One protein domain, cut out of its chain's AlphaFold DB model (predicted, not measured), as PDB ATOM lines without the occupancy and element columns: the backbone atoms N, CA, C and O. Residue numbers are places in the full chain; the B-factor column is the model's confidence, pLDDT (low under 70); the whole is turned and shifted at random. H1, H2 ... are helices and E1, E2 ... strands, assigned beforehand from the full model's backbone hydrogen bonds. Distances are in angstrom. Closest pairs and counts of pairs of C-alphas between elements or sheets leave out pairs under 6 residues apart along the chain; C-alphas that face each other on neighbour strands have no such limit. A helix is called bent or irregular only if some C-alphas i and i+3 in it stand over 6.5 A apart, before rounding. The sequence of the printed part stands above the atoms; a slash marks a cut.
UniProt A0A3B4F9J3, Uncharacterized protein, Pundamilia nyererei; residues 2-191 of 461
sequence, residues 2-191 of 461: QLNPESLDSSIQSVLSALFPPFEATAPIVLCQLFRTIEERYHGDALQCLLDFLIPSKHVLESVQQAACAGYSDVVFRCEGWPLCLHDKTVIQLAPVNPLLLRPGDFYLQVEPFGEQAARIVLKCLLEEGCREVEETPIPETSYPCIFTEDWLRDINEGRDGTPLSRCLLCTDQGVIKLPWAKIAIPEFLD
ATOM      1  N   GLN A   2     270.513 142.598 164.160       39.28
ATOM      2  CA  GLN A   2     269.294 141.817 163.917       39.28
ATOM      3  C   GLN A   2     268.202 142.375 164.834       39.28
ATOM      4  O   GLN A   2     268.392 142.391 166.050       39.28
ATOM      5  N   LEU A   3     267.099 142.868 164.267       51.66
ATOM      6  CA  LEU A   3     265.931 143.252 165.061       51.66
ATOM      7  C   LEU A   3     265.219 141.969 165.524       51.66
ATOM      8  O   LEU A   3     265.033 141.054 164.723       51.66
ATOM      9  N   ASN A   4     264.828 141.882 166.799       70.06
ATOM     10  CA  ASN A   4     264.043 140.745 167.292       70.06
ATOM     11  C   ASN A   4     262.623 140.825 166.681       70.06
ATOM     12  O   ASN A   4     262.021 141.896 166.801       70.06
ATOM     13  N   PRO A   5     262.054 139.766 166.067       62.00
ATOM     14  CA  PRO A   5     260.674 139.787 165.568       62.00
ATOM     15  C   PRO A   5     259.656 140.274 166.611       62.00
ATOM     16  O   PRO A   5     258.810 141.101 166.289       62.00
ATOM     17  N   GLU A   6     259.806 139.906 167.888       67.31
ATOM     18  CA  GLU A   6     258.911 140.391 168.955       67.31
ATOM     19  C   GLU A   6     258.986 141.918 169.153       67.31
ATOM     20  O   GLU A   6     257.992 142.564 169.489       67.31
ATOM     21  N   SER A   7     260.155 142.525 168.907       81.00
ATOM     22  CA  SER A   7     260.315 143.986 168.950       81.00
ATOM     23  C   SER A   7     259.735 144.682 167.714       81.00
ATOM     24  O   SER A   7     259.271 145.820 167.816       81.00
ATOM     25  N   LEU A   8     259.706 143.995 166.566       80.19
ATOM     26  CA  LEU A   8     259.071 144.482 165.343       80.19
ATOM     27  C   LEU A   8     257.545 144.503 165.500       80.19
ATOM     28  O   LEU A   8     256.928 145.545 165.281       80.19
ATOM     29  N   ASP A   9     256.955 143.403 165.975       80.94
ATOM     30  CA  ASP A   9     255.514 143.299 166.234       80.94
ATOM     31  C   ASP A   9     255.048 144.337 167.262       80.94
ATOM     32  O   ASP A   9     254.049 145.029 167.047       80.94
ATOM     33  N   SER A  10     255.806 144.519 168.352       84.50
ATOM     34  CA  SER A  10     255.525 145.564 169.345       84.50
ATOM     35  C   SER A  10     255.621 146.978 168.757       84.50
ATOM     36  O   SER A  10     254.870 147.859 169.179       84.50
ATOM     37  N   SER A  11     256.519 147.214 167.796       88.88
ATOM     38  CA  SER A  11     256.649 148.512 167.121       88.88
ATOM     39  C   SER A  11     255.463 148.771 166.190       88.88
ATOM     40  O   SER A  11     254.872 149.849 166.231       88.88
ATOM     41  N   ILE A  12     255.056 147.765 165.411       87.81
ATOM     42  CA  ILE A  12     253.884 147.826 164.528       87.81
ATOM     43  C   ILE A  12     252.605 148.081 165.336       87.81
ATOM     44  O   ILE A  12     251.847 148.996 165.014       87.81
ATOM     45  N   GLN A  13     252.381 147.328 166.419       88.12
ATOM     46  CA  GLN A  13     251.213 147.526 167.285       88.12
ATOM     47  C   GLN A  13     251.227 148.898 167.970       88.12
ATOM     48  O   GLN A  13     250.181 149.535 168.057       88.12
ATOM     49  N   SER A  14     252.393 149.391 168.399       90.75
ATOM     50  CA  SER A  14     252.543 150.741 168.964       90.75
ATOM     51  C   SER A  14     252.147 151.834 167.962       90.75
ATOM     52  O   SER A  14     251.378 152.733 168.297       90.75
ATOM     53  N   VAL A  15     252.581 151.727 166.699       91.88
ATOM     54  CA  VAL A  15     252.195 152.687 165.651       91.88
ATOM     55  C   VAL A  15     250.698 152.615 165.337       91.88
ATOM     56  O   VAL A  15     250.035 153.649 165.291       91.88
ATOM     57  N   LEU A  16     250.141 151.415 165.148       91.38
ATOM     58  CA  LEU A  16     248.728 151.262 164.784       91.38
ATOM     59  C   LEU A  16     247.769 151.646 165.921       91.38
ATOM     60  O   LEU A  16     246.729 152.245 165.655       91.38
ATOM     61  N   SER A  17     248.114 151.340 167.174       91.75
ATOM     62  CA  SER A  17     247.286 151.702 168.333       91.75
ATOM     63  C   SER A  17     247.273 153.203 168.616       91.75
ATOM     64  O   SER A  17     246.238 153.720 169.029       91.75
ATOM     65  N   ALA A  18     248.371 153.912 168.327       91.00
ATOM     66  CA  ALA A  18     248.415 155.371 168.382       91.00
ATOM     67  C   ALA A  18     247.546 156.033 167.294       91.00
ATOM     68  O   ALA A  18     246.879 157.026 167.568       91.00
ATOM     69  N   LEU A  19     247.530 155.479 166.075       91.88
ATOM     70  CA  LEU A  19     246.802 156.045 164.931       91.88
ATOM     71  C   LEU A  19     245.298 155.730 164.917       91.88
ATOM     72  O   LEU A  19     244.512 156.530 164.415       91.88
ATOM     73  N   PHE A  20     244.889 154.563 165.422       90.69
ATOM     74  CA  PHE A  20     243.513 154.070 165.278       90.69
ATOM     75  C   PHE A  20     242.817 153.703 166.612       90.69
ATOM     76  O   PHE A  20     242.342 152.572 166.752       90.69
ATOM     77  N   PRO A  21     242.722 154.604 167.611       86.69
ATOM     78  CA  PRO A  21     241.995 154.322 168.849       86.69
ATOM     79  C   PRO A  21     240.457 154.375 168.666       86.69
ATOM     80  O   PRO A  21     239.949 155.292 168.016       86.69
ATOM     81  N   PRO A  22     239.678 153.451 169.268       87.69
ATOM     82  CA  PRO A  22     240.105 152.389 170.180       87.69
ATOM     83  C   PRO A  22     240.667 151.166 169.438       87.69
ATOM     84  O   PRO A  22     239.969 150.503 168.666       87.69
ATOM     85  N   PHE A  23     241.922 150.814 169.735       87.50
ATOM     86  CA  PHE A  23     242.644 149.773 168.996       87.50
ATOM     87  C   PHE A  23     242.001 148.383 169.108       87.50
ATOM     88  O   PHE A  23     242.072 147.607 168.168       87.50
ATOM     89  N   GLU A  24     241.312 148.069 170.209       85.31
ATOM     90  CA  GLU A  24     240.613 146.784 170.377       85.31
ATOM     91  C   GLU A  24     239.542 146.538 169.295       85.31
ATOM     92  O   GLU A  24     239.371 145.404 168.852       85.31
ATOM     93  N   ALA A  25     238.872 147.595 168.817       83.12
ATOM     94  CA  ALA A  25     237.863 147.498 167.760       83.12
ATOM     95  C   ALA A  25     238.462 147.619 166.348       83.12
ATOM     96  O   ALA A  25     237.999 146.960 165.419       83.12
ATOM     97  N   THR A  26     239.491 148.454 166.167       85.94
ATOM     98  CA  THR A  26     240.077 148.731 164.843       85.94
ATOM     99  C   THR A  26     241.167 147.736 164.435       85.94
ATOM    100  O   THR A  26     241.373 147.529 163.234       85.94
ATOM    101  N   ALA A  27     241.846 147.089 165.393       84.44
ATOM    102  CA  ALA A  27     242.977 146.186 165.156       84.44
ATOM    103  C   ALA A  27     242.711 145.106 164.094       84.44
ATOM    104  O   ALA A  27     243.565 144.965 163.216       84.44
ATOM    105  N   PRO A  28     241.569 144.380 164.082       80.75
ATOM    106  CA  PRO A  28     241.305 143.365 163.059       80.75
ATOM    107  C   PRO A  28     241.352 143.930 161.633       80.75
ATOM    108  O   PRO A  28     241.811 143.259 160.711       80.75
ATOM    109  N   ILE A  29     240.927 145.184 161.462       86.06
ATOM    110  CA  ILE A  29     240.847 145.875 160.175       86.06
ATOM    111  C   ILE A  29     242.239 146.360 159.761       86.06
ATOM    112  O   ILE A  29     242.720 146.014 158.680       86.06
ATOM    113  N   VAL A  30     242.912 147.130 160.624       89.12
ATOM    114  CA  VAL A  30     244.197 147.765 160.280       89.12
ATOM    115  C   VAL A  30     245.345 146.762 160.192       89.12
ATOM    116  O   VAL A  30     246.204 146.910 159.325       89.12
ATOM    117  N   LEU A  31     245.335 145.700 161.007       86.25
ATOM    118  CA  LEU A  31     246.307 144.608 160.892       86.25
ATOM    119  C   LEU A  31     246.074 143.799 159.612       86.25
ATOM    120  O   LEU A  31     247.036 143.507 158.910       86.25
ATOM    121  N   CYS A  32     244.820 143.488 159.255       84.56
ATOM    122  CA  CYS A  32     244.513 142.802 157.995       84.56
ATOM    123  C   CYS A  32     244.981 143.615 156.776       84.56
ATOM    124  O   CYS A  32     245.606 143.065 155.868       84.56
ATOM    125  N   GLN A  33     244.745 144.931 156.779       87.56
ATOM    126  CA  GLN A  33     245.253 145.828 155.740       87.56
ATOM    127  C   GLN A  33     246.788 145.845 155.706       87.56
ATOM    128  O   GLN A  33     247.370 145.665 154.638       87.56
ATOM    129  N   LEU A  34     247.453 145.996 156.855       88.56
ATOM    130  CA  LEU A  34     248.913 146.025 156.909       88.56
ATOM    131  C   LEU A  34     249.543 144.703 156.444       88.56
ATOM    132  O   LEU A  34     250.477 144.746 155.648       88.56
ATOM    133  N   PHE A  35     249.031 143.544 156.871       84.00
ATOM    134  CA  PHE A  35     249.547 142.243 156.422       84.00
ATOM    135  C   PHE A  35     249.398 142.064 154.909       84.00
ATOM    136  O   PHE A  35     250.359 141.664 154.256       84.00
ATOM    137  N   ARG A  36     248.260 142.467 154.327       84.12
ATOM    138  CA  ARG A  36     248.103 142.497 152.866       84.12
ATOM    139  C   ARG A  36     249.130 143.407 152.194       84.12
ATOM    140  O   ARG A  36     249.719 143.005 151.201       84.12
ATOM    141  N   THR A  37     249.407 144.592 152.739       87.38
ATOM    142  CA  THR A  37     250.456 145.478 152.204       87.38
ATOM    143  C   THR A  37     251.858 144.860 152.338       87.38
ATOM    144  O   THR A  37     252.647 144.944 151.394       87.38
ATOM    145  N   ILE A  38     252.170 144.179 153.447       85.31
ATOM    146  CA  ILE A  38     253.441 143.459 153.643       85.31
ATOM    147  C   ILE A  38     253.607 142.338 152.603       85.31
ATOM    148  O   ILE A  38     254.669 142.221 151.992       85.31
ATOM    149  N   GLU A  39     252.568 141.538 152.364       82.50
ATOM    150  CA  GLU A  39     252.587 140.443 151.385       82.50
ATOM    151  C   GLU A  39     252.614 140.958 149.933       82.50
ATOM    152  O   GLU A  39     253.497 140.581 149.161       82.50
ATOM    153  N   GLU A  40     251.685 141.847 149.562       84.25
ATOM    154  CA  GLU A  40     251.468 142.315 148.182       84.25
ATOM    155  C   GLU A  40     252.543 143.308 147.694       84.25
ATOM    156  O   GLU A  40     252.815 143.364 146.492       84.25
ATOM    157  N   ARG A  41     253.142 144.119 148.583       84.31
ATOM    158  CA  ARG A  41     254.124 145.164 148.210       84.31
ATOM    159  C   ARG A  41     255.541 144.882 148.707       84.31
ATOM    160  O   ARG A  41     256.492 145.125 147.967       84.31
ATOM    161  N   TYR A  42     255.684 144.356 149.923       85.94
ATOM    162  CA  TYR A  42     256.988 144.125 150.563       85.94
ATOM    163  C   TYR A  42     257.442 142.658 150.522       85.94
ATOM    164  O   TYR A  42     258.488 142.327 151.071       85.94
ATOM    165  N   HIS A  43     256.705 141.780 149.828       84.56
ATOM    166  CA  HIS A  43     257.049 140.365 149.628       84.56
ATOM    167  C   HIS A  43     257.293 139.589 150.941       84.56
ATOM    168  O   HIS A  43     258.074 138.638 150.972       84.56
ATOM    169  N   GLY A  44     256.631 139.998 152.030       79.44
ATOM    170  CA  GLY A  44     256.807 139.429 153.370       79.44
ATOM    171  C   GLY A  44     257.788 140.183 154.279       79.44
ATOM    172  O   GLY A  44     257.873 139.850 155.461       79.44
ATOM    173  N   ASP A  45     258.504 141.203 153.790       87.38
ATOM    174  CA  ASP A  45     259.426 141.988 154.619       87.38
ATOM    175  C   ASP A  45     258.685 143.042 155.464       87.38
ATOM    176  O   ASP A  45     258.444 144.185 155.060       87.38
ATOM    177  N   ALA A  46     258.323 142.639 156.682       86.88
ATOM    178  CA  ALA A  46     257.672 143.505 157.657       86.88
ATOM    179  C   ALA A  46     258.586 144.628 158.194       86.88
ATOM    180  O   ALA A  46     258.072 145.664 158.620       86.88
ATOM    181  N   LEU A  47     259.918 144.469 158.163       88.25
ATOM    182  CA  LEU A  47     260.848 145.511 158.611       88.25
ATOM    183  C   LEU A  47     260.946 146.621 157.563       88.25
ATOM    184  O   LEU A  47     260.827 147.797 157.906       88.25
ATOM    185  N   GLN A  48     261.089 146.250 156.290       89.81
ATOM    186  CA  GLN A  48     261.071 147.209 155.189       89.81
ATOM    187  C   GLN A  48     259.713 147.924 155.111       89.81
ATOM    188  O   GLN A  48     259.671 149.140 154.947       89.81
ATOM    189  N   CYS A  49     258.603 147.209 155.330       91.38
ATOM    190  CA  CYS A  49     257.274 147.823 155.409       91.38
ATOM    191  C   CYS A  49     257.143 148.821 156.579       91.38
ATOM    192  O   CYS A  49     256.567 149.899 156.408       91.38
ATOM    193  N   LEU A  50     257.705 148.506 157.755       90.94
ATOM    194  CA  LEU A  50     257.718 149.430 158.894       90.94
ATOM    195  C   LEU A  50     258.475 150.726 158.558       90.94
ATOM    196  O   LEU A  50     257.961 151.814 158.824       90.94
ATOM    197  N   LEU A  51     259.673 150.603 157.980       90.69
ATOM    198  CA  LEU A  51     260.571 151.728 157.702       90.69
ATOM    199  C   LEU A  51     260.106 152.590 156.518       90.69
ATOM    200  O   LEU A  51     260.061 153.812 156.641       90.69
ATOM    201  N   ASP A  52     259.735 151.973 155.395       91.62
ATOM    202  CA  ASP A  52     259.426 152.697 154.154       91.62
ATOM    203  C   ASP A  52     257.977 153.188 154.071       91.62
ATOM    204  O   ASP A  52     257.698 154.133 153.335       91.62
ATOM    205  N   PHE A  53     257.047 152.543 154.786       94.12
ATOM    206  CA  PHE A  53     255.619 152.848 154.693       94.12
ATOM    207  C   PHE A  53     254.987 153.207 156.031       94.12
ATOM    208  O   PHE A  53     254.380 154.272 156.125       94.12
ATOM    209  N   LEU A  54     255.098 152.375 157.071       94.06
ATOM    210  CA  LEU A  54     254.292 152.573 158.281       94.06
ATOM    211  C   LEU A  54     254.761 153.775 159.126       94.06
ATOM    212  O   LEU A  54     253.921 154.545 159.589       94.06
ATOM    213  N   ILE A  55     256.073 153.991 159.287       93.75
ATOM    214  CA  ILE A  55     256.623 155.166 159.994       93.75
ATOM    215  C   ILE A  55     256.354 156.485 159.233       93.75
ATOM    216  O   ILE A  55     255.916 157.448 159.873       93.75
ATOM    217  N   PRO A  56     256.539 156.567 157.899       95.00
ATOM    218  CA  PRO A  56     256.133 157.744 157.128       95.00
ATOM    219  C   PRO A  56     254.617 157.976 157.135       95.00
ATOM    220  O   PRO A  56     254.168 159.106 157.327       95.00
ATOM    221  N   SER A  57     253.816 156.910 157.011       95.69
ATOM    222  CA  SER A  57     252.351 156.992 157.107       95.69
ATOM    223  C   SER A  57     251.918 157.540 158.459       95.69
ATOM    224  O   SER A  57     251.036 158.393 158.505       95.69
ATOM    225  N   LYS A  58     252.568 157.116 159.551       94.69
ATOM    226  CA  LYS A  58     252.313 157.649 160.891       94.69
ATOM    227  C   LYS A  58     252.456 159.171 160.932       94.69
ATOM    228  O   LYS A  58     251.511 159.835 161.338       94.69
ATOM    229  N   HIS A  59     253.573 159.722 160.455       93.94
ATOM    230  CA  HIS A  59     253.809 161.172 160.475       93.94
ATOM    231  C   HIS A  59     252.762 161.956 159.668       93.94
ATOM    232  O   HIS A  59     252.272 162.989 160.123       93.94
ATOM    233  N   VAL A  60     252.389 161.457 158.485       94.69
ATOM    234  CA  VAL A  60     251.353 162.081 157.644       94.69
ATOM    235  C   VAL A  60     249.989 162.056 158.338       94.69
ATOM    236  O   VAL A  60     249.290 163.068 158.369       94.69
ATOM    237  N   LEU A  61     249.620 160.916 158.921       95.19
ATOM    238  CA  LEU A  61     248.331 160.729 159.580       95.19
ATOM    239  C   LEU A  61     248.223 161.488 160.912       95.19
ATOM    240  O   LEU A  61     247.181 162.089 161.165       95.19
ATOM    241  N   GLU A  62     249.286 161.535 161.720       93.50
ATOM    242  CA  GLU A  62     249.350 162.360 162.938       93.50
ATOM    243  C   GLU A  62     249.252 163.855 162.607       93.50
ATOM    244  O   GLU A  62     248.508 164.576 163.266       93.50
ATOM    245  N   SER A  63     249.925 164.320 161.546       92.94
ATOM    246  CA  SER A  63     249.827 165.711 161.071       92.94
ATOM    247  C   SER A  63     248.397 166.074 160.645       92.94
ATOM    248  O   SER A  63     247.852 167.097 161.070       92.94
ATOM    249  N   VAL A  64     247.740 165.196 159.875       94.06
ATOM    250  CA  VAL A  64     246.327 165.346 159.482       94.06
ATOM    251  C   VAL A  64     245.400 165.348 160.699       94.06
ATOM    252  O   VAL A  64     244.519 166.204 160.789       94.06
ATOM    253  N   GLN A  65     245.596 164.428 161.647       92.25
ATOM    254  CA  GLN A  65     244.795 164.362 162.869       92.25
ATOM    255  C   GLN A  65     244.974 165.620 163.722       92.25
ATOM    256  O   GLN A  65     243.984 166.224 164.131       92.25
ATOM    257  N   GLN A  66     246.213 166.064 163.946       90.31
ATOM    258  CA  GLN A  66     246.507 167.266 164.720       90.31
ATOM    259  C   GLN A  66     245.872 168.512 164.088       90.31
ATOM    260  O   GLN A  66     245.255 169.308 164.798       90.31
ATOM    261  N   ALA A  67     245.978 168.670 162.765       90.62
ATOM    262  CA  ALA A  67     245.397 169.808 162.059       90.62
ATOM    263  C   ALA A  67     243.857 169.788 162.079       90.62
ATOM    264  O   ALA A  67     243.238 170.816 162.352       90.62
ATOM    265  N   ALA A  68     243.237 168.621 161.869       89.88
ATOM    266  CA  ALA A  68     241.785 168.468 161.927       89.88
ATOM    267  C   ALA A  68     241.228 168.709 163.346       89.88
ATOM    268  O   ALA A  68     240.191 169.354 163.508       89.88
ATOM    269  N   CYS A  69     241.923 168.234 164.385       87.19
ATOM    270  CA  CYS A  69     241.515 168.399 165.782       87.19
ATOM    271  C   CYS A  69     241.766 169.813 166.337       87.19
ATOM    272  O   CYS A  69     241.109 170.205 167.302       87.19
ATOM    273  N   ALA A  70     242.664 170.604 165.735       86.50
ATOM    274  CA  ALA A  70     243.021 171.942 166.220       86.50
ATOM    275  C   ALA A  70     241.832 172.922 166.297       86.50
ATOM    276  O   ALA A  70     241.838 173.824 167.131       86.50
ATOM    277  N   GLY A  71     240.795 172.736 165.470       79.75
ATOM    278  CA  GLY A  71     239.566 173.543 165.506       79.75
ATOM    279  C   GLY A  71     238.615 173.237 166.674       79.75
ATOM    280  O   GLY A  71     237.583 173.895 166.800       79.75
ATOM    281  N   TYR A  72     238.933 172.243 167.511       80.31
ATOM    282  CA  TYR A  72     238.016 171.637 168.481       80.31
ATOM    283  C   TYR A  72     238.613 171.527 169.899       80.31
ATOM    284  O   TYR A  72     238.277 170.612 170.646       80.31
ATOM    285  N   SER A  73     239.483 172.466 170.294       72.00
ATOM    286  CA  SER A  73     240.208 172.454 171.582       72.00
ATOM    287  C   SER A  73     239.330 172.337 172.834       72.00
ATOM    288  O   SER A  73     239.779 171.811 173.851       72.00
ATOM    289  N   ASP A  74     238.092 172.829 172.764       77.06
ATOM    290  CA  ASP A  74     237.228 173.055 173.929       77.06
ATOM    291  C   ASP A  74     236.140 171.972 174.093       77.06
ATOM    292  O   ASP A  74     235.231 172.115 174.916       77.06
ATOM    293  N   VAL A  75     236.183 170.902 173.289       78.25
ATOM    294  CA  VAL A  75     235.125 169.881 173.202       78.25
ATOM    295  C   VAL A  75     235.692 168.461 173.228       78.25
ATOM    296  O   VAL A  75     236.694 168.154 172.594       78.25
ATOM    297  N   VAL A  76     235.020 167.563 173.955       77.88
ATOM    298  CA  VAL A  76     235.452 166.163 174.075       77.88
ATOM    299  C   VAL A  76     234.837 165.325 172.957       77.88
ATOM    300  O   VAL A  76     233.613 165.150 172.885       77.88
ATOM    301  N   PHE A  77     235.698 164.793 172.092       80.44
ATOM    302  CA  PHE A  77     235.329 163.837 171.051       80.44
ATOM    303  C   PHE A  77     234.696 162.578 171.656       80.44
ATOM    304  O   PHE A  77     235.152 162.047 172.667       80.44
ATOM    305  N   ARG A  78     233.654 162.063 171.003       77.25
ATOM    306  CA  ARG A  78     233.078 160.742 171.290       77.25
ATOM    307  C   ARG A  78     233.948 159.614 170.736       77.25
ATOM    308  O   ARG A  78     233.930 158.515 171.278       77.25
ATOM    309  N   CYS A  79     234.686 159.880 169.659       80.50
ATOM    310  CA  CYS A  79     235.646 158.956 169.070       80.50
ATOM    311  C   CYS A  79     237.058 159.535 169.172       80.50
ATOM    312  O   CYS A  79     237.360 160.532 168.522       80.50
ATOM    313  N   GLU A  80     237.912 158.886 169.961       79.31
ATOM    314  CA  GLU A  80     239.306 159.289 170.190       79.31
ATOM    315  C   GLU A  80     240.133 159.292 168.896       79.31
ATOM    316  O   GLU A  80     240.951 160.180 168.684       79.31
ATOM    317  N   GLY A  81     239.890 158.328 168.004       85.50
ATOM    318  CA  GLY A  81     240.619 158.198 166.745       85.50
ATOM    319  C   GLY A  81     240.094 159.056 165.600       85.50
ATOM    320  O   GLY A  81     240.523 158.855 164.464       85.50
ATOM    321  N   TRP A  82     239.180 160.003 165.853       90.12
ATOM    322  CA  TRP A  82     238.792 160.966 164.822       90.12
ATOM    323  C   TRP A  82     240.026 161.798 164.403       90.12
ATOM    324  O   TRP A  82     240.834 162.161 165.263       90.12
ATOM    325  N   PRO A  83     240.225 162.088 163.103       90.44
ATOM    326  CA  PRO A  83     239.379 161.737 161.958       90.44
ATOM    327  C   PRO A  83     239.762 160.419 161.251       90.44
ATOM    328  O   PRO A  83     239.145 160.048 160.253       90.44
ATOM    329  N   LEU A  84     240.788 159.713 161.733       92.81
ATOM    330  CA  LEU A  84     241.374 158.526 161.093       92.81
ATOM    331  C   LEU A  84     240.484 157.279 161.208       92.81
ATOM    332  O   LEU A  84     240.451 156.440 160.300       92.81
ATOM    333  N   CYS A  85     239.727 157.177 162.299       91.31
ATOM    334  CA  CYS A  85     238.687 156.179 162.511       91.31
ATOM    335  C   CYS A  85     237.489 156.741 163.295       91.31
ATOM    336  O   CYS A  85     237.568 157.765 163.976       91.31
ATOM    337  N   LEU A  86     236.351 156.061 163.151       88.94
ATOM    338  CA  LEU A  86     235.077 156.335 163.807       88.94
ATOM    339  C   LEU A  86     234.650 155.061 164.544       88.94
ATOM    340  O   LEU A  86     234.037 154.187 163.942       88.94
ATOM    341  N   HIS A  87     234.987 154.934 165.825       84.50
ATOM    342  CA  HIS A  87     234.742 153.740 166.645       84.50
ATOM    343  C   HIS A  87     235.362 152.463 166.050       84.50
ATOM    344  O   HIS A  87     236.571 152.275 166.111       84.50
ATOM    345  N   ASP A  88     234.538 151.596 165.469       82.75
ATOM    346  CA  ASP A  88     234.884 150.323 164.834       82.75
ATOM    347  C   ASP A  88     235.229 150.464 163.337       82.75
ATOM    348  O   ASP A  88     235.288 149.468 162.618       82.75
ATOM    349  N   LYS A  89     235.392 151.695 162.830       89.00
ATOM    350  CA  LYS A  89     235.436 151.975 161.384       89.00
ATOM    351  C   LYS A  89     236.671 152.768 160.986       89.00
ATOM    352  O   LYS A  89     236.842 153.896 161.441       89.00
ATOM    353  N   THR A  90     237.502 152.245 160.093       92.56
ATOM    354  CA  THR A  90     238.661 152.980 159.558       92.56
ATOM    355  C   THR A  90     238.218 153.911 158.430       92.56
ATOM    356  O   THR A  90     237.524 153.487 157.501       92.56
ATOM    357  N   VAL A  91     238.612 155.185 158.494       94.75
ATOM    358  CA  VAL A  91     238.270 156.199 157.479       94.75
ATOM    359  C   VAL A  91     239.348 156.275 156.402       94.75
ATOM    360  O   VAL A  91     239.031 156.252 155.213       94.75
ATOM    361  N   ILE A  92     240.616 156.313 156.818       95.75
ATOM    362  CA  ILE A  92     241.766 156.224 155.914       95.75
ATOM    363  C   ILE A  92     242.320 154.800 155.962       95.75
ATOM    364  O   ILE A  92     242.521 154.243 157.041       95.75
ATOM    365  N   GLN A  93     242.540 154.206 154.791       94.81
ATOM    366  CA  GLN A  93     242.946 152.807 154.645       94.81
ATOM    367  C   GLN A  93     244.463 152.677 154.421       94.81
ATOM    368  O   GLN A  93     245.066 153.490 153.720       94.81
ATOM    369  N   LEU A  94     245.073 151.622 154.967       92.50
ATOM    370  CA  LEU A  94     246.491 151.265 154.782       92.50
ATOM    371  C   LEU A  94     246.730 150.312 153.593       92.50
ATOM    372  O   LEU A  94     247.871 149.971 153.284       92.50
ATOM    373  N   ALA A  95     245.655 149.852 152.948       89.19
ATOM    374  CA  ALA A  95     245.676 148.926 151.820       89.19
ATOM    375  C   ALA A  95     244.516 149.228 150.851       89.19
ATOM    376  O   ALA A  95     243.508 149.808 151.271       89.19
ATOM    377  N   PRO A  96     244.612 148.823 149.572       86.81
ATOM    378  CA  PRO A  96     243.555 149.058 148.596       86.81
ATOM    379  C   PRO A  96     242.273 148.277 148.920       86.81
ATOM    380  O   PRO A  96     242.286 147.069 149.209       86.81
ATOM    381  N   VAL A  97     241.147 148.986 148.816       85.62
ATOM    382  CA  VAL A  97     239.786 148.440 148.927       85.62
ATOM    383  C   VAL A  97     239.359 147.876 147.571       85.62
ATOM    384  O   VAL A  97     239.729 148.409 146.528       85.62
ATOM    385  N   ASN A  98     238.564 146.800 147.571       82.00
ATOM    386  CA  ASN A  98     238.087 146.155 146.343       82.00
ATOM    387  C   ASN A  98     237.318 147.152 145.438       82.00
ATOM    388  O   ASN A  98     236.236 147.600 145.836       82.00
ATOM    389  N   PRO A  99     237.801 147.442 144.209       79.56
ATOM    390  CA  PRO A  99     237.157 148.369 143.273       79.56
ATOM    391  C   PRO A  99     235.695 148.050 142.956       79.56
ATOM    392  O   PRO A  99     234.906 148.957 142.707       79.56
ATOM    393  N   LEU A 100     235.301 146.772 143.006       79.62
ATOM    394  CA  LEU A 100     233.933 146.330 142.706       79.62
ATOM    395  C   LEU A 100     232.885 146.882 143.688       79.62
ATOM    396  O   LEU A 100     231.694 146.873 143.379       79.62
ATOM    397  N   LEU A 101     233.323 147.360 144.857       83.06
ATOM    398  CA  LEU A 101     232.465 147.967 145.871       83.06
ATOM    399  C   LEU A 101     232.188 149.452 145.596       83.06
ATOM    400  O   LEU A 101     231.214 149.983 146.134       83.06
ATOM    401  N   LEU A 102     232.986 150.126 144.763       84.88
ATOM    402  CA  LEU A 102     232.746 151.516 144.375       84.88
ATOM    403  C   LEU A 102     231.585 151.622 143.373       84.88
ATOM    404  O   LEU A 102     231.427 150.803 142.466       84.88
ATOM    405  N   ARG A 103     230.765 152.662 143.531       87.00
ATOM    406  CA  ARG A 103     229.782 153.130 142.537       87.00
ATOM    407  C   ARG A 103     230.117 154.596 142.188       87.00
ATOM    408  O   ARG A 103     230.823 155.233 142.969       87.00
ATOM    409  N   PRO A 104     229.634 155.161 141.066       86.81
ATOM    410  CA  PRO A 104     229.820 156.585 140.774       86.81
ATOM    411  C   PRO A 104     229.340 157.464 141.943       86.81
ATOM    412  O   PRO A 104     228.285 157.196 142.525       86.81
ATOM    413  N   GLY A 105     230.138 158.467 142.316       88.62
ATOM    414  CA  GLY A 105     229.923 159.304 143.507       88.62
ATOM    415  C   GLY A 105     230.421 158.718 144.843       88.62
ATOM    416  O   GLY A 105     230.339 159.402 145.869       88.62
ATOM    417  N   ASP A 106     230.953 157.491 144.849       92.88
ATOM    418  CA  ASP A 106     231.663 156.905 145.991       92.88
ATOM    419  C   ASP A 106     233.189 157.086 145.858       92.88
ATOM    420  O   ASP A 106     233.740 156.997 144.758       92.88
ATOM    421  N   PHE A 107     233.879 157.263 146.986       94.69
ATOM    422  CA  PHE A 107     235.344 157.318 147.062       94.69
ATOM    423  C   PHE A 107     235.885 156.642 148.331       94.69
ATOM    424  O   PHE A 107     235.119 156.296 149.228       94.69
ATOM    425  N   TYR A 108     237.201 156.468 148.430       95.94
ATOM    426  CA  TYR A 108     237.900 156.206 149.690       95.94
ATOM    427  C   TYR A 108     239.226 156.963 149.756       95.94
ATOM    428  O   TYR A 108     239.755 157.402 148.735       95.94
ATOM    429  N   LEU A 109     239.751 157.117 150.972       96.81
ATOM    430  CA  LEU A 109     241.079 157.664 151.231       96.81
ATOM    431  C   LEU A 109     242.032 156.517 151.571       96.81
ATOM    432  O   LEU A 109     241.727 155.694 152.436       96.81
ATOM    433  N   GLN A 110     243.184 156.470 150.913       96.44
ATOM    434  CA  GLN A 110     244.223 155.471 151.158       96.44
ATOM    435  C   GLN A 110     245.559 156.174 151.407       96.44
ATOM    436  O   GLN A 110     245.887 157.119 150.688       96.44
ATOM    437  N   VAL A 111     246.346 155.714 152.380       96.31
ATOM    438  CA  VAL A 111     247.767 156.083 152.450       96.31
ATOM    439  C   VAL A 111     248.564 155.137 151.564       96.31
ATOM    440  O   VAL A 111     248.362 153.922 151.599       96.31
ATOM    441  N   GLU A 112     249.481 155.685 150.773       94.06
ATOM    442  CA  GLU A 112     250.387 154.916 149.923       94.06
ATOM    443  C   GLU A 112     251.833 155.395 150.059       94.06
ATOM    444  O   GLU A 112     252.057 156.598 150.231       94.06
ATOM    445  N   PRO A 113     252.821 154.486 149.947       91.25
ATOM    446  CA  PRO A 113     254.221 154.876 149.877       91.25
ATOM    447  C   PRO A 113     254.479 155.689 148.601       91.25
ATOM    448  O   PRO A 113     253.953 155.389 147.524       91.25
ATOM    449  N   PHE A 114     255.299 156.728 148.719       87.75
ATOM    450  CA  PHE A 114     255.629 157.658 147.645       87.75
ATOM    451  C   PHE A 114     257.115 158.016 147.701       87.75
ATOM    452  O   PHE A 114     257.530 158.835 148.510       87.75
ATOM    453  N   GLY A 115     257.914 157.423 146.813       83.06
ATOM    454  CA  GLY A 115     259.371 157.568 146.849       83.06
ATOM    455  C   GLY A 115     260.018 156.706 147.936       83.06
ATOM    456  O   GLY A 115     259.457 155.693 148.347       83.06
ATOM    457  N   GLU A 116     261.215 157.093 148.371       83.69
ATOM    458  CA  GLU A 116     261.947 156.428 149.455       83.69
ATOM    459  C   GLU A 116     261.527 157.027 150.806       83.69
ATOM    460  O   GLU A 116     261.611 158.240 150.989       83.69
ATOM    461  N   GLN A 117     261.071 156.183 151.741       87.25
ATOM    462  CA  GLN A 117     260.714 156.558 153.124       87.25
ATOM    463  C   GLN A 117     259.734 157.739 153.259       87.25
ATOM    464  O   GLN A 117     259.770 158.494 154.231       87.25
ATOM    465  N   ALA A 118     258.813 157.880 152.307       90.56
ATOM    466  CA  ALA A 118     257.746 158.869 152.347       90.56
ATOM    467  C   ALA A 118     256.396 158.235 151.988       90.56
ATOM    468  O   ALA A 118     256.316 157.213 151.305       90.56
ATOM    469  N   ALA A 119     255.318 158.846 152.473       94.62
ATOM    470  CA  ALA A 119     253.947 158.408 152.256       94.62
ATOM    471  C   ALA A 119     253.072 159.598 151.853       94.62
ATOM    472  O   ALA A 119     253.371 160.743 152.186       94.62
ATOM    473  N   ARG A 120     251.976 159.332 151.143       95.56
ATOM    474  CA  ARG A 120     250.989 160.347 150.751       95.56
ATOM    475  C   ARG A 120     249.574 159.803 150.850       95.56
ATOM    476  O   ARG A 120     249.369 158.594 150.734       95.56
ATOM    477  N   ILE A 121     248.599 160.694 150.987       96.94
ATOM    478  CA  ILE A 121     247.184 160.319 150.911       96.94
ATOM    479  C   ILE A 121     246.720 160.401 149.453       96.94
ATOM    480  O   ILE A 121     247.008 161.362 148.739       96.94
ATOM    481  N   VAL A 122     245.999 159.378 149.008       96.44
ATOM    482  CA  VAL A 122     245.408 159.272 147.673       96.44
ATOM    483  C   VAL A 122     243.900 159.104 147.833       96.44
ATOM    484  O   VAL A 122     243.441 158.212 148.551       96.44
ATOM    485  N   LEU A 123     243.128 159.960 147.165       95.56
ATOM    486  CA  LEU A 123     241.698 159.751 146.966       95.56
ATOM    487  C   LEU A 123     241.512 158.766 145.814       95.56
ATOM    488  O   LEU A 123     242.111 158.927 144.752       95.56
ATOM    489  N   LYS A 124     240.677 157.751 146.022       94.50
ATOM    490  CA  LYS A 124     240.393 156.714 145.028       94.50
ATOM    491  C   LYS A 124     238.894 156.611 144.789       94.50
ATOM    492  O   LYS A 124     238.129 156.406 145.732       94.50
ATOM    493  N   CYS A 125     238.465 156.773 143.543       91.88
ATOM    494  CA  CYS A 125     237.051 156.801 143.157       91.88
ATOM    495  C   CYS A 125     236.827 156.129 141.794       91.88
ATOM    496  O   CYS A 125     237.782 155.799 141.098       91.88
ATOM    497  N   LEU A 126     235.575 155.846 141.425       89.19
ATOM    498  CA  LEU A 126     235.272 155.148 140.171       89.19
ATOM    499  C   LEU A 126     235.165 156.130 138.997       89.19
ATOM    500  O   LEU A 126     234.331 157.036 139.044       89.19
ATOM    501  N   LEU A 127     235.933 155.905 137.929       79.81
ATOM    502  CA  LEU A 127     235.819 156.674 136.691       79.81
ATOM    503  C   LEU A 127     234.503 156.330 135.968       79.81
ATOM    504  O   LEU A 127     234.185 155.156 135.754       79.81
ATOM    505  N   GLU A 128     233.735 157.352 135.579       69.75
ATOM    506  CA  GLU A 128     232.422 157.170 134.938       69.75
ATOM    507  C   GLU A 128     232.541 156.733 133.461       69.75
ATOM    508  O   GLU A 128     231.654 156.064 132.924       69.75
ATOM    509  N   GLU A 129     233.675 157.018 132.813       61.94
ATOM    510  CA  GLU A 129     233.939 156.672 131.414       61.94
ATOM    511  C   GLU A 129     234.355 155.196 131.222       61.94
ATOM    512  O   GLU A 129     235.522 154.823 131.105       61.94
ATOM    513  N   GLY A 130     233.346 154.328 131.126       54.56
ATOM    514  CA  GLY A 130     233.382 153.115 130.297       54.56
ATOM    515  C   GLY A 130     233.982 151.831 130.888       54.56
ATOM    516  O   GLY A 130     233.483 150.757 130.553       54.56
ATOM    517  N   CYS A 131     234.993 151.898 131.762       54.50
ATOM    518  CA  CYS A 131     235.790 150.706 132.127       54.50
ATOM    519  C   CYS A 131     235.732 150.250 133.601       54.50
ATOM    520  O   CYS A 131     236.402 149.277 133.943       54.50
ATOM    521  N   ARG A 132     234.943 150.900 134.478       66.50
ATOM    522  CA  ARG A 132     234.987 150.692 135.952       66.50
ATOM    523  C   ARG A 132     236.416 150.772 136.529       66.50
ATOM    524  O   ARG A 132     236.755 150.068 137.480       66.50
ATOM    525  N   GLU A 133     237.257 151.612 135.938       76.31
ATOM    526  CA  GLU A 133     238.618 151.841 136.411       76.31
ATOM    527  C   GLU A 133     238.599 152.774 137.631       76.31
ATOM    528  O   GLU A 133     237.683 153.586 137.790       76.31
ATOM    529  N   VAL A 134     239.578 152.622 138.525       85.81
ATOM    530  CA  VAL A 134     239.705 153.482 139.706       85.81
ATOM    531  C   VAL A 134     240.588 154.665 139.345       85.81
ATOM    532  O   VAL A 134     241.763 154.496 139.031       85.81
ATOM    533  N   GLU A 135     240.017 155.860 139.403       88.81
ATOM    534  CA  GLU A 135     240.760 157.110 139.330       88.81
ATOM    535  C   GLU A 135     241.480 157.338 140.666       88.81
ATOM    536  O   GLU A 135     240.853 157.319 141.731       88.81
ATOM    537  N   GLU A 136     242.795 157.550 140.604       92.38
ATOM    538  CA  GLU A 136     243.652 157.799 141.764       92.38
ATOM    539  C   GLU A 136     244.145 159.254 141.764       92.38
ATOM    540  O   GLU A 136     245.034 159.632 140.997       92.38
ATOM    541  N   THR A 137     243.578 160.079 142.642       92.25
ATOM    542  CA  THR A 137     243.911 161.501 142.786       92.25
ATOM    543  C   THR A 137     244.820 161.696 144.012       92.25
ATOM    544  O   THR A 137     244.344 161.587 145.146       92.25
ATOM    545  N   PRO A 138     246.131 161.966 143.855       93.38
ATOM    546  CA  PRO A 138     247.008 162.230 144.994       93.38
ATOM    547  C   PRO A 138     246.649 163.571 145.647       93.38
ATOM    548  O   PRO A 138     246.533 164.588 144.962       93.38
ATOM    549  N   ILE A 139     246.493 163.580 146.969       93.94
ATOM    550  CA  ILE A 139     246.132 164.778 147.734       93.94
ATOM    551  C   ILE A 139     247.414 165.560 148.067       93.94
ATOM    552  O   ILE A 139     248.322 164.984 148.669       93.94
ATOM    553  N   PRO A 140     247.520 166.853 147.705       89.88
ATOM    554  CA  PRO A 140     248.656 167.685 148.096       89.88
ATOM    555  C   PRO A 140     248.742 167.858 149.615       89.88
ATOM    556  O   PRO A 140     247.722 168.031 150.281       89.88
ATOM    557  N   GLU A 141     249.956 167.928 150.163       89.00
ATOM    558  CA  GLU A 141     250.172 168.140 151.605       89.00
ATOM    559  C   GLU A 141     249.545 169.451 152.111       89.00
ATOM    560  O   GLU A 141     249.059 169.528 153.235       89.00
ATOM    561  N   THR A 142     249.452 170.471 151.250       89.88
ATOM    562  CA  THR A 142     248.762 171.739 151.545       89.88
ATOM    563  C   THR A 142     247.260 171.579 151.796       89.88
ATOM    564  O   THR A 142     246.649 172.478 152.367       89.88
ATOM    565  N   SER A 143     246.658 170.463 151.375       92.00
ATOM    566  CA  SER A 143     245.247 170.133 151.607       92.00
ATOM    567  C   SER A 143     245.029 169.270 152.854       92.00
ATOM    568  O   SER A 143     243.889 169.107 153.279       92.00
ATOM    569  N   TYR A 144     246.084 168.738 153.481       91.81
ATOM    570  CA  TYR A 144     245.972 167.942 154.710       91.81
ATOM    571  C   TYR A 144     245.276 168.678 155.875       91.81
ATOM    572  O   TYR A 144     244.464 168.040 156.542       91.81
ATOM    573  N   PRO A 145     245.476 169.995 156.107       90.06
ATOM    574  CA  PRO A 145     244.792 170.698 157.197       90.06
ATOM    575  C   PRO A 145     243.278 170.855 157.017       90.06
ATOM    576  O   PRO A 145     242.569 171.048 157.999       90.06
ATOM    577  N   CYS A 146     242.777 170.792 155.779       89.88
ATOM    578  CA  CYS A 146     241.353 170.942 155.467       89.88
ATOM    579  C   CYS A 146     240.702 169.663 154.927       89.88
ATOM    580  O   CYS A 146     239.501 169.683 154.669       89.88
ATOM    581  N   ILE A 147     241.446 168.556 154.788       93.56
ATOM    582  CA  ILE A 147     240.954 167.315 154.169       93.56
ATOM    583  C   ILE A 147     239.634 166.855 154.798       93.56
ATOM    584  O   ILE A 147     238.705 166.529 154.075       93.56
ATOM    585  N   PHE A 148     239.490 166.945 156.124       92.50
ATOM    586  CA  PHE A 148     238.261 166.632 156.860       92.50
ATOM    587  C   PHE A 148     237.280 167.812 156.950       92.50
ATOM    588  O   PHE A 148     236.838 168.188 158.031       92.50
ATOM    589  N   THR A 149     236.913 168.391 155.804       90.62
ATOM    590  CA  THR A 149     235.871 169.432 155.705       90.62
ATOM    591  C   THR A 149     234.912 169.162 154.543       90.62
ATOM    592  O   THR A 149     235.242 168.444 153.596       90.62
ATOM    593  N   GLU A 150     233.703 169.732 154.591       90.56
ATOM    594  CA  GLU A 150     232.801 169.742 153.425       90.56
ATOM    595  C   GLU A 150     233.329 170.646 152.302       90.56
ATOM    596  O   GLU A 150     233.103 170.358 151.128       90.56
ATOM    597  N   ASP A 151     234.067 171.701 152.663       91.38
ATOM    598  CA  ASP A 151     234.693 172.624 151.718       91.38
ATOM    599  C   ASP A 151     235.715 171.902 150.837       91.38
ATOM    600  O   ASP A 151     235.598 171.950 149.619       91.38
ATOM    601  N   TRP A 152     236.621 171.116 151.428       93.25
ATOM    602  CA  TRP A 152     237.584 170.313 150.670       93.25
ATOM    603  C   TRP A 152     236.914 169.349 149.678       93.25
ATOM    604  O   TRP A 152     237.345 169.253 148.531       93.25
ATOM    605  N   LEU A 153     235.833 168.660 150.069       93.25
ATOM    606  CA  LEU A 153     235.141 167.756 149.140       93.25
ATOM    607  C   LEU A 153     234.406 168.522 148.030       93.25
ATOM    608  O   LEU A 153     234.271 168.009 146.918       93.25
ATOM    609  N   ARG A 154     233.927 169.741 148.301       92.38
ATOM    610  CA  ARG A 154     233.375 170.613 147.259       92.38
ATOM    611  C   ARG A 154     234.470 171.025 146.279       92.38
ATOM    612  O   ARG A 154     234.278 170.811 145.089       92.38
ATOM    613  N   ASP A 155     235.615 171.492 146.768       91.81
ATOM    614  CA  ASP A 155     236.755 171.906 145.942       91.81
ATOM    615  C   ASP A 155     237.284 170.738 145.078       91.81
ATOM    616  O   ASP A 155     237.578 170.918 143.900       91.81
ATOM    617  N   ILE A 156     237.319 169.506 145.608       90.44
ATOM    618  CA  ILE A 156     237.648 168.289 144.834       90.44
ATOM    619  C   ILE A 156     236.606 167.979 143.749       90.44
ATOM    620  O   ILE A 156     236.946 167.379 142.732       90.44
ATOM    621  N   ASN A 157     235.340 168.357 143.945       92.06
ATOM    622  CA  ASN A 157     234.286 168.216 142.938       92.06
ATOM    623  C   ASN A 157     234.270 169.369 141.912       92.06
ATOM    624  O   ASN A 157     233.677 169.211 140.841       92.06
ATOM    625  N   GLU A 158     234.918 170.506 142.189       85.94
ATOM    626  CA  GLU A 158     235.029 171.638 141.262       85.94
ATOM    627  C   GLU A 158     235.971 171.300 140.093       85.94
ATOM    628  O   GLU A 158     237.179 171.520 140.131       85.94
ATOM    629  N   GLY A 159     235.387 170.760 139.019       72.44
ATOM    630  CA  GLY A 159     236.107 170.339 137.812       72.44
ATOM    631  C   GLY A 159     236.095 168.831 137.552       72.44
ATOM    632  O   GLY A 159     236.764 168.388 136.623       72.44
ATOM    633  N   ARG A 160     235.332 168.043 138.325       80.56
ATOM    634  CA  ARG A 160     235.065 166.634 137.993       80.56
ATOM    635  C   ARG A 160     233.949 166.528 136.959       80.56
ATOM    636  O   ARG A 160     232.848 167.031 137.178       80.56
ATOM    637  N   ASP A 161     234.216 165.810 135.875       70.44
ATOM    638  CA  ASP A 161     233.186 165.393 134.929       70.44
ATOM    639  C   ASP A 161     232.401 164.194 135.499       70.44
ATOM    640  O   ASP A 161     232.984 163.218 135.973       70.44
ATOM    641  N   GLY A 162     231.065 164.263 135.458       79.56
ATOM    642  CA  GLY A 162     230.171 163.186 135.904       79.56
ATOM    643  C   GLY A 162     229.593 163.364 137.314       79.56
ATOM    644  O   GLY A 162     229.206 164.461 137.724       79.56
ATOM    645  N   THR A 163     229.442 162.253 138.034       86.06
ATOM    646  CA  THR A 163     228.756 162.185 139.333       86.06
ATOM    647  C   THR A 163     229.645 162.711 140.473       86.06
ATOM    648  O   THR A 163     230.707 162.133 140.718       86.06
ATOM    649  N   PRO A 164     229.220 163.739 141.239       90.88
ATOM    650  CA  PRO A 164     230.030 164.294 142.319       90.88
ATOM    651  C   PRO A 164     230.214 163.298 143.470       90.88
ATOM    652  O   PRO A 164     229.296 162.567 143.864       90.88
ATOM    653  N   LEU A 165     231.415 163.306 144.038       93.19
ATOM    654  CA  LEU A 165     231.797 162.510 145.195       93.19
ATOM    655  C   LEU A 165     231.015 162.973 146.426       93.19
ATOM    656  O   LEU A 165     230.967 164.164 146.731       93.19
ATOM    657  N   SER A 166     230.387 162.025 147.123       92.94
ATOM    658  CA  SER A 166     229.466 162.315 148.235       92.94
ATOM    659  C   SER A 166     229.521 161.306 149.385       92.94
ATOM    660  O   SER A 166     229.184 161.655 150.521       92.94
ATOM    661  N   ARG A 167     229.955 160.064 149.125       93.75
ATOM    662  CA  ARG A 167     230.074 159.007 150.140       93.75
ATOM    663  C   ARG A 167     231.485 158.441 150.175       93.75
ATOM    664  O   ARG A 167     232.015 158.052 149.138       93.75
ATOM    665  N   CYS A 168     232.044 158.331 151.373       95.50
ATOM    666  CA  CYS A 168     233.301 157.630 151.597       95.50
ATOM    667  C   CYS A 168     233.025 156.163 151.972       95.50
ATOM    668  O   CYS A 168     232.047 155.870 152.674       95.50
ATOM    669  N   LEU A 169     233.875 155.249 151.506       94.75
ATOM    670  CA  LEU A 169     233.923 153.853 151.937       94.75
ATOM    671  C   LEU A 169     234.814 153.737 153.178       94.75
ATOM    672  O   LEU A 169     235.968 154.163 153.165       94.75
ATOM    673  N   LEU A 170     234.273 153.125 154.229       93.12
ATOM    674  CA  LEU A 170     234.984 152.815 155.467       93.12
ATOM    675  C   LEU A 170     235.040 151.298 155.633       93.12
ATOM    676  O   LEU A 170     234.055 150.615 155.343       93.12
ATOM    677  N   CYS A 171     236.152 150.776 156.142       87.31
ATOM    678  CA  CYS A 171     236.246 149.365 156.506       87.31
ATOM    679  C   CYS A 171     235.836 149.173 157.972       87.31
ATOM    680  O   CYS A 171     236.165 149.990 158.830       87.31
ATOM    681  N   THR A 172     235.120 148.088 158.235       84.50
ATOM    682  CA  THR A 172     234.709 147.577 159.547       84.50
ATOM    683  C   THR A 172     235.093 146.096 159.626       84.50
ATOM    684  O   THR A 172     235.425 145.475 158.613       84.50
ATOM    685  N   ASP A 173     235.025 145.498 160.810       75.06
ATOM    686  CA  ASP A 173     235.216 144.054 161.015       75.06
ATOM    687  C   ASP A 173     234.235 143.203 160.174       75.06
ATOM    688  O   ASP A 173     234.618 142.189 159.597       75.06
ATOM    689  N   GLN A 174     232.989 143.671 160.033       72.81
ATOM    690  CA  GLN A 174     231.937 143.042 159.219       72.81
ATOM    691  C   GLN A 174     232.027 143.333 157.700       72.81
ATOM    692  O   GLN A 174     231.171 142.875 156.941       72.81
ATOM    693  N   GLY A 175     233.023 144.096 157.227       77.19
ATOM    694  CA  GLY A 175     233.214 144.415 155.805       77.19
ATOM    695  C   GLY A 175     233.278 145.914 155.496       77.19
ATOM    696  O   GLY A 175     233.711 146.715 156.310       77.19
ATOM    697  N   VAL A 176     232.898 146.318 154.280       86.88
ATOM    698  CA  VAL A 176     232.993 147.724 153.839       86.88
ATOM    699  C   VAL A 176     231.621 148.385 153.872       86.88
ATOM    700  O   VAL A 176     230.689 147.911 153.221       86.88
ATOM    701  N   ILE A 177     231.512 149.519 154.565       87.25
ATOM    702  CA  ILE A 177     230.297 150.341 154.603       87.25
ATOM    703  C   ILE A 177     230.489 151.661 153.849       87.25
ATOM    704  O   ILE A 177     231.609 152.061 153.538       87.25
ATOM    705  N   LYS A 178     229.388 152.370 153.581       92.06
ATOM    706  CA  LYS A 178     229.392 153.675 152.901       92.06
ATOM    707  C   LYS A 178     228.717 154.725 153.767       92.06
ATOM    708  O   LYS A 178     227.550 154.557 154.123       92.06
ATOM    709  N   LEU A 179     229.411 155.821 154.063       92.69
ATOM    710  CA  LEU A 179     228.862 156.941 154.832       92.69
ATOM    711  C   LEU A 179     228.934 158.249 154.027       92.69
ATOM    712  O   LEU A 179     229.940 158.495 153.363       92.69
ATOM    713  N   PRO A 180     227.894 159.108 154.072       93.94
ATOM    714  CA  PRO A 180     227.965 160.458 153.518       93.94
ATOM    715  C   PRO A 180     229.099 161.253 154.165       93.94
ATOM    716  O   PRO A 180     229.245 161.210 155.387       93.94
ATOM    717  N   TRP A 181     229.850 162.016 153.372       94.25
ATOM    718  CA  TRP A 181     231.021 162.753 153.862       94.25
ATOM    719  C   TRP A 181     230.714 163.725 155.009       94.25
ATOM    720  O   TRP A 181     231.468 163.793 155.976       94.25
ATOM    721  N   ALA A 182     229.544 164.367 154.970       90.62
ATOM    722  CA  ALA A 182     229.011 165.222 156.034       90.62
ATOM    723  C   ALA A 182     228.981 164.559 157.432       90.62
ATOM    724  O   ALA A 182     229.035 165.245 158.448       90.62
ATOM    725  N   LYS A 183     228.897 163.219 157.506       89.38
ATOM    726  CA  LYS A 183     228.930 162.455 158.770       89.38
ATOM    727  C   LYS A 183     230.342 162.090 159.252       89.38
ATOM    728  O   LYS A 183     230.470 161.491 160.311       89.38
ATOM    729  N   ILE A 184     231.367 162.365 158.450       91.56
ATOM    730  CA  ILE A 184     232.768 161.991 158.700       91.56
ATOM    731  C   ILE A 184     233.596 163.252 158.961       91.56
ATOM    732  O   ILE A 184     234.353 163.308 159.926       91.56
ATOM    733  N   ALA A 185     233.406 164.276 158.121       88.62
ATOM    734  CA  ALA A 185     234.073 165.572 158.216       88.62
ATOM    735  C   ALA A 185     233.718 166.352 159.494       88.62
ATOM    736  O   ALA A 185     234.476 167.219 159.918       88.62
ATOM    737  N   ILE A 186     232.576 166.051 160.119       83.88
ATOM    738  CA  ILE A 186     232.165 166.649 161.390       83.88
ATOM    739  C   ILE A 186     232.342 165.601 162.500       83.88
ATOM    740  O   ILE A 186     231.694 164.553 162.435       83.88
ATOM    741  N   PRO A 187     233.184 165.853 163.517       82.56
ATOM    742  CA  PRO A 187     233.351 164.943 164.646       82.56
ATOM    743  C   PRO A 187     232.078 164.814 165.490       82.56
ATOM    744  O   PRO A 187     231.339 165.777 165.708       82.56
ATOM    745  N   GLU A 188     231.848 163.619 166.040       80.88
ATOM    746  CA  GLU A 188     230.848 163.425 167.089       80.88
ATOM    747  C   GLU A 188     231.419 163.810 168.459       80.88
ATOM    748  O   GLU A 188     232.507 163.374 168.831       80.88
ATOM    749  N   PHE A 189     230.654 164.568 169.245       81.81
ATOM    750  CA  PHE A 189     231.017 164.982 170.604       81.81
ATOM    751  C   PHE A 189     230.196 164.242 171.669       81.81
ATOM    752  O   PHE A 189     229.060 163.808 171.421       81.81
ATOM    753  N   LEU A 190     230.765 164.081 172.868       69.62
ATOM    754  CA  LEU A 190     230.049 163.501 174.012       69.62
ATOM    755  C   LEU A 190     228.930 164.435 174.481       69.62
ATOM    756  O   LEU A 190     227.757 164.055 174.455       69.62
ATOM    757  N   ASP A 191     229.284 165.678 174.794       58.19
ATOM    758  CA  ASP A 191     228.321 166.753 174.986       58.19
ATOM    759  C   ASP A 191     227.932 167.352 173.636       58.19
ATOM    760  O   ASP A 191     228.784 167.732 172.831       58.19
TER     761      ASP A 191
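What this domain is: This is residues 2 to 191 of the 461 residues of an uncharacterized protein of Pundamilia nyererei (UniProt A0A3B4F9J3). A strongly twisted five-stranded sheet is crossed by the long helix H3 over E2 and E1; H1 packs alongside H3, H2 slants steeply to both, and small H4 lies away from these three. The printed part has 190 residues, with four named helices and five named strands in the order H1 H2 H3 E1 E2 E3 H4 E4 E5. The sheet, E3 E2 E1 E4 E5, is mixed, as is the class; the whole is compact, radius of gyration of the C-alphas 16.4 A, spanning 52 by 46 by 33 A.

How they stand to each other: Start at H1, residues 5 to 19: it touches H3, residues 46 to 72, at Val 15 and Lys 58, closest C-alphas 6.9 A, a shallow tilt of 19 degrees. H2, residues 23 to 40, touches H1 with residues 23 to 30 alone, closest C-alphas Ser 17 and Phe 23, 5.1 A. H2 and H3, a helical hairpin, only just touch, with 3 pairs of C-alphas within 8 A. H3 is on the sheet, height 8.9 A, across E2, residues 119 to 126, at 70 degrees on the local plane. E1, residues 106 to 113, E2 and E3, residues 134 to 138, form a meander, antiparallel neighbours in turn: see N 110 and O 122, 2.9 A, and N 135 and O 125, 2.8 A. E4, residues 167 to 172, is parallel to E1, N 169 and O 107 2.8 A apart, and a hairpin with E5, residues 175 to 180, N 170 and O 177 3.0 A apart. E3, H4, residues 150 to 157, and E4 form a split strand-helix-strand unit, E2 and E1 between its strands, with a right-handed crossover. Every O i to N i+4 pair is within hydrogen-bond range in H1 and H4, 12 of 14 in H2, 19 of 23 in H3.

Where its parts are: Find C-alpha 5 at (260.674, 139.787, 165.568); H1 runs 21.4 A, H2 23.8 A, H3 36.0 A, E1 23.0 A and E2 22.5 A. H2 is irregular, C-alphas 25 and 28 being 7.1 A apart, and H3 only just, C-alphas 52 and 55 being 6.9 A apart. E5 ends at C-alpha 180, (227.965, 160.458, 153.518).

The domain as a whole: The C-alphas farthest apart, of Gln 2 and Gly 162, are 52.6 A apart; the printed part has no cut. The links H3 to E1 and E3 to H4 are long. Look for pLDDT under 70 at residues 2 to 3, 5 to 6, 128 to 132 and 190 to 191.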